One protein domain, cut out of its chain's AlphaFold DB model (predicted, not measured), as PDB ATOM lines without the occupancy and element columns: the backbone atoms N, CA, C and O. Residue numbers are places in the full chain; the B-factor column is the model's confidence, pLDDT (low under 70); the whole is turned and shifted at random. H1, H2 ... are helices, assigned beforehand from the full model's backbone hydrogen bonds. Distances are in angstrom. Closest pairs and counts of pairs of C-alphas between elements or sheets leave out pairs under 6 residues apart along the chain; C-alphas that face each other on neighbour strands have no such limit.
ATOM      1  N   THR A  38     124.703 153.168 156.434       71.12
ATOM      2  CA  THR A  38     124.429 151.775 156.807       71.12
ATOM      3  C   THR A  38     124.371 150.830 155.607       71.12
ATOM      4  O   THR A  38     124.692 149.658 155.745       71.12
ATOM      5  N   GLY A  39     124.016 151.320 154.419       76.00
ATOM      6  CA  GLY A  39     124.039 150.554 153.169       76.00
ATOM      7  C   GLY A  39     125.453 150.239 152.671       76.00
ATOM      8  O   GLY A  39     125.633 149.302 151.901       76.00
ATOM      9  N   ASP A  40     126.459 150.972 153.157       83.00
ATOM     10  CA  ASP A  40     127.871 150.726 152.849       83.00
ATOM     11  C   ASP A  40     128.520 149.673 153.776       83.00
ATOM     12  O   ASP A  40     129.657 149.238 153.540       83.00
ATOM     13  N   LEU A  41     127.825 149.237 154.839       81.56
ATOM     14  CA  LEU A  41     128.271 148.122 155.685       81.56
ATOM     15  C   LEU A  41     128.360 146.852 154.819       81.56
ATOM     16  O   LEU A  41     127.389 146.436 154.200       81.56
ATOM     17  N   GLY A  42     129.557 146.263 154.725       84.31
ATOM     18  CA  GLY A  42     129.880 145.163 153.802       84.31
ATOM     19  C   GLY A  42     130.716 145.576 152.582       84.31
ATOM     20  O   GLY A  42     131.515 144.778 152.099       84.31
ATOM     21  N   ALA A  43     130.631 146.832 152.132       89.44
ATOM     22  CA  ALA A  43     131.425 147.358 151.011       89.44
ATOM     23  C   ALA A  43     132.467 148.415 151.427       89.44
ATOM     24  O   ALA A  43     133.346 148.766 150.636       89.44
ATOM     25  N   HIS A  44     132.420 148.903 152.667       92.12
ATOM     26  CA  HIS A  44     133.260 149.992 153.176       92.12
ATOM     27  C   HIS A  44     134.767 149.798 152.958       92.12
ATOM     28  O   HIS A  44     135.461 150.749 152.606       92.12
ATOM     29  N   ALA A  45     135.291 148.575 153.086       92.12
ATOM     30  CA  ALA A  45     136.697 148.308 152.790       92.12
ATOM     31  C   ALA A  45     137.021 148.536 151.301       92.12
ATOM     32  O   ALA A  45     138.060 149.106 150.969       92.12
ATOM     33  N   ALA A  46     136.123 148.141 150.393       93.62
ATOM     34  CA  ALA A  46     136.275 148.384 148.962       93.62
ATOM     35  C   ALA A  46     136.175 149.871 148.611       93.62
ATOM     36  O   ALA A  46     136.954 150.353 147.788       93.62
ATOM     37  N   ILE A  47     135.278 150.605 149.273       93.56
ATOM     38  CA  ILE A  47     135.136 152.059 149.113       93.56
ATOM     39  C   ILE A  47     136.394 152.779 149.615       93.56
ATOM     40  O   ILE A  47     136.953 153.605 148.898       93.56
ATOM     41  N   ALA A  48     136.903 152.418 150.797       95.31
ATOM     42  CA  ALA A  48     138.097 153.029 151.380       95.31
ATOM     43  C   ALA A  48     139.342 152.872 150.493       95.31
ATOM     44  O   ALA A  48     140.157 153.790 150.417       95.31
ATOM     45  N   ARG A  49     139.470 151.747 149.771       96.44
ATOM     46  CA  ARG A  49     140.551 151.529 148.790       96.44
ATOM     47  C   ARG A  49     140.506 152.492 147.600       96.44
ATOM     48  O   ARG A  49     141.523 152.660 146.941       96.44
ATOM     49  N   ARG A  50     139.355 153.114 147.318       95.62
ATOM     50  CA  ARG A  50     139.187 154.113 146.248       95.62
ATOM     51  C   ARG A  50     139.417 155.548 146.731       95.62
ATOM     52  O   ARG A  50     139.270 156.478 145.944       95.62
ATOM     53  N   ALA A  51     139.741 155.750 148.010       96.75
ATOM     54  CA  ALA A  51     140.025 157.076 148.539       96.75
ATOM     55  C   ALA A  51     141.255 157.693 147.857       96.75
ATOM     56  O   ALA A  51     142.221 156.997 147.551       96.75
ATOM     57  N   LYS A  52     141.240 159.021 147.681       96.81
ATOM     58  CA  LYS A  52     142.354 159.763 147.065       96.81
ATOM     59  C   LYS A  52     143.694 159.579 147.791       96.81
ATOM     60  O   LYS A  52     144.745 159.717 147.181       96.81
ATOM     61  N   ASP A  53     143.645 159.310 149.095       98.00
ATOM     62  CA  ASP A  53     144.806 159.083 149.944       98.00
ATOM     63  C   ASP A  53     144.426 158.267 151.195       98.00
ATOM     64  O   ASP A  53     143.250 158.071 151.532       98.00
ATOM     65  N   ALA A  54     145.454 157.795 151.907       97.12
ATOM     66  CA  ALA A  54     145.288 156.985 153.109       97.12
ATOM     67  C   ALA A  54     144.623 157.744 154.267       97.12
ATOM     68  O   ALA A  54     143.966 157.119 155.099       97.12
ATOM     69  N   ALA A  55     144.784 159.068 154.352       97.94
ATOM     70  CA  ALA A  55     144.177 159.860 155.418       97.94
ATOM     71  C   ALA A  55     142.653 159.933 155.240       97.94
ATOM     72  O   ALA A  55     141.913 159.724 156.203       97.94
ATOM     73  N   VAL A  56     142.176 160.130 154.008       97.44
ATOM     74  CA  VAL A  56     140.749 160.096 153.665       97.44
ATOM     75  C   VAL A  56     140.167 158.703 153.879       97.44
ATOM     76  O   VAL A  56     139.120 158.583 154.511       97.44
ATOM     77  N   GLY A  57     140.857 157.651 153.424       96.31
ATOM     78  CA  GLY A  57     140.405 156.271 153.626       96.31
ATOM     79  C   GLY A  57     140.270 155.915 155.110       96.31
ATOM     80  O   GLY A  57     139.241 155.389 155.530       96.31
ATOM     81  N   LYS A  58     141.264 156.280 155.933       96.50
ATOM     82  CA  LYS A  58     141.216 156.091 157.394       96.50
ATOM     83  C   LYS A  58     140.096 156.897 158.045       96.50
ATOM     84  O   LYS A  58     139.406 156.369 158.912       96.50
ATOM     85  N   LYS A  59     139.888 158.147 157.620       95.31
ATOM     86  CA  LYS A  59     138.789 158.986 158.120       95.31
ATOM     87  C   LYS A  59     137.427 158.356 157.822       95.31
ATOM     88  O   LYS A  59     136.581 158.325 158.707       95.31
ATOM     89  N   PHE A  60     137.235 157.842 156.608       94.12
ATOM     90  CA  PHE A  60     136.010 157.145 156.213       94.12
ATOM     91  C   PHE A  60     135.790 155.874 157.044       94.12
ATOM     92  O   PHE A  60     134.736 155.719 157.653       94.12
ATOM     93  N   LEU A  61     136.802 155.008 157.151       93.62
ATOM     94  CA  LEU A  61     136.708 153.779 157.950       93.62
ATOM     95  C   LEU A  61     136.479 154.052 159.443       93.62
ATOM     96  O   LEU A  61     135.810 153.271 160.112       93.62
ATOM     97  N   GLY A  62     136.981 155.173 159.967       93.25
ATOM     98  CA  GLY A  62     136.788 155.576 161.363       93.25
ATOM     99  C   GLY A  62     135.330 155.840 161.757       93.25
ATOM    100  O   GLY A  62     135.018 155.825 162.947       93.25
ATOM    101  N   PHE A  63     134.429 156.041 160.788       91.62
ATOM    102  CA  PHE A  63     132.997 156.198 161.045       91.62
ATOM    103  C   PHE A  63     132.348 154.905 161.570       91.62
ATOM    104  O   PHE A  63     131.548 154.961 162.504       91.62
ATOM    105  N   PHE A  64     132.711 153.743 161.018       90.44
ATOM    106  CA  PHE A  64     132.015 152.478 161.288       90.44
ATOM    107  C   PHE A  64     132.120 152.017 162.752       90.44
ATOM    108  O   PHE A  64     131.076 151.757 163.343       90.44
ATOM    109  N   PRO A  65     133.296 152.042 163.416       89.56
ATOM    110  CA  PRO A  65     133.378 151.691 164.836       89.56
ATOM    111  C   PRO A  65     132.567 152.620 165.747       89.56
ATOM    112  O   PRO A  65     132.087 152.203 166.799       89.56
ATOM    113  N   TRP A  66     132.442 153.906 165.396       89.62
ATOM    114  CA  TRP A  66     131.565 154.820 166.132       89.62
ATOM    115  C   TRP A  66     130.099 154.434 165.941       89.62
ATOM    116  O   TRP A  66     129.357 154.380 166.921       89.62
ATOM    117  N   TRP A  67     129.707 154.131 164.705       88.50
ATOM    118  CA  TRP A  67     128.344 153.742 164.372       88.50
ATOM    119  C   TRP A  67     127.937 152.432 165.062       88.50
ATOM    120  O   TRP A  67     126.869 152.372 165.666       88.50
ATOM    121  N   GLU A  68     128.813 151.423 165.080       87.00
ATOM    122  CA  GLU A  68     128.595 150.161 165.806       87.00
ATOM    123  C   GLU A  68     128.364 150.405 167.304       87.00
ATOM    124  O   GLU A  68     127.408 149.888 167.883       87.00
ATOM    125  N   ARG A  69     129.192 151.253 167.934       89.81
ATOM    126  CA  ARG A  69     129.013 151.641 169.345       89.81
ATOM    127  C   ARG A  69     127.708 152.391 169.582       89.81
ATOM    128  O   ARG A  69     127.075 152.181 170.610       89.81
ATOM    129  N   TYR A  70     127.318 153.269 168.663       88.81
ATOM    130  CA  TYR A  70     126.048 153.982 168.750       88.81
ATOM    131  C   TYR A  70     124.868 153.004 168.688       88.81
ATOM    132  O   TYR A  70     123.968 153.077 169.521       88.81
ATOM    133  N   MET A  71     124.904 152.036 167.771       87.88
ATOM    134  CA  MET A  71     123.848 151.030 167.643       87.88
ATOM    135  C   MET A  71     123.779 150.053 168.820       87.88
ATOM    136  O   MET A  71     122.690 149.585 169.156       87.88
ATOM    137  N   ALA A  72     124.904 149.796 169.489       88.31
ATOM    138  CA  ALA A  72     124.961 148.989 170.707       88.31
ATOM    139  C   ALA A  72     124.091 149.535 171.851       88.31
ATOM    140  O   ALA A  72     123.680 148.781 172.724       88.31
ATOM    141  N   ILE A  73     123.803 150.841 171.854       91.12
ATOM    142  CA  ILE A  73     122.942 151.471 172.866       91.12
ATOM    143  C   ILE A  73     121.483 151.023 172.693       91.12
ATOM    144  O   ILE A  73     120.738 150.946 173.667       91.12
ATOM    145  N   PHE A  74     121.074 150.729 171.457       86.88
ATOM    146  CA  PHE A  74     119.681 150.459 171.094       86.88
ATOM    147  C   PHE A  74     119.403 148.981 170.794       86.88
ATOM    148  O   PHE A  74     118.247 148.608 170.610       86.88
ATOM    149  N   THR A  75     120.439 148.142 170.711       71.38
ATOM    150  CA  THR A  75     120.326 146.726 170.338       71.38
ATOM    151  C   THR A  75     121.201 145.869 171.260       71.38
ATOM    152  O   THR A  75     122.359 146.204 171.487       71.38
ATOM    153  N   GLU A  76     120.693 144.736 171.767       62.44
ATOM    154  CA  GLU A  76     121.498 143.768 172.554       62.44
ATOM    155  C   GLU A  76     122.615 143.096 171.722       62.44
ATOM    156  O   GLU A  76     123.467 142.386 172.252       62.44
ATOM    157  N   THR A  77     122.641 143.320 170.406       57.00
ATOM    158  CA  THR A  77     123.505 142.640 169.435       57.00
ATOM    159  C   THR A  77     124.250 143.651 168.559       57.00
ATOM    160  O   THR A  77     124.023 143.781 167.363       57.00
ATOM    161  N   ALA A  78     125.219 144.352 169.150       54.41
ATOM    162  CA  ALA A  78     126.092 145.289 168.429       54.41
ATOM    163  C   ALA A  78     127.107 144.628 167.475       54.41
ATOM    164  O   ALA A  78     127.856 145.316 166.787       54.41
ATOM    165  N   ARG A  79     127.162 143.293 167.429       56.62
ATOM    166  CA  ARG A  79     127.965 142.535 166.459       56.62
ATOM    167  C   ARG A  79     127.111 142.171 165.244       56.62
ATOM    168  O   ARG A  79     126.880 141.004 164.958       56.62
ATOM    169  N   LEU A  80     126.623 143.183 164.538       56.94
ATOM    170  CA  LEU A  80     126.042 143.027 163.203       56.94
ATOM    171  C   LEU A  80     127.039 143.532 162.160       56.94
ATOM    172  O   LEU A  80     126.790 144.482 161.431       56.94
ATOM    173  N   CYS A  81     128.188 142.877 162.120       51.41
ATOM    174  CA  CYS A  81     129.065 142.816 160.964       51.41
ATOM    175  C   CYS A  81     129.779 141.468 161.078       51.41
ATOM    176  O   CYS A  81     130.311 141.164 162.145       51.41
ATOM    177  N   PHE A  82     129.677 140.649 160.029       43.88
ATOM    178  CA  PHE A  82     130.318 139.338 159.906       43.88
ATOM    179  C   PHE A  82     131.776 139.329 160.385       43.88
ATOM    180  O   PHE A  82     132.502 140.297 160.059       43.88
TER     181      PHE A  82
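This is residues 38 to 82 of the 82 residues of the protein "Galactarate dehydratase" of Anaerolineaceae bacterium (UniProt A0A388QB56). Two helices, H2 and H3, follow each other nearly end to end and make the long axis of the domain, with the short helix H1 folded against H2 near one end. At the other end the chain turns after H3, and the last residues, 76 to 82, fold back in the direction of H1 without a named element. The printed part has 45 residues with three named helices, in the order H1, H2, H3, and no named strand; the class is all helix, with 23 residues in these helices. The whole is a rod spanning 36 by 16 by 14 A, only just loose, close to compact, with a radius of gyration of the C-alphas of 11.7 A.

After residues 38 to 43, H1 takes residues 44 to 48 and begins at C-alpha 44 at (133.260, 149.992, 153.176). H2 takes residues 54 to 61 and measures 10.4 A from first to last C-alpha. H3, the longest, takes residues 63 to 72, measures 14.5 A and ends at C-alpha 72 at (124.961, 148.989, 170.707).

H1 and H2 touch, and their closest C-alphas, those of Ala 48 and Gly 57, are 4.6 A apart. H2 and H3 meet only through their link, Gly 62. H1 and H3 are apart. In H1, H2 and H3 every O i to N i+4 pair is within hydrogen-bond range.

The two C-alphas farthest apart, those of Lys 52 and Glu 76, are 36.6 A apart. The printed part has no cut and ends at the chain's last residue, Phe 82. The links from H1 to H2 and from H2 to H3 are both tight. The mean pLDDT of the printed part is 84.9, and residues 76 to 82 are under 70.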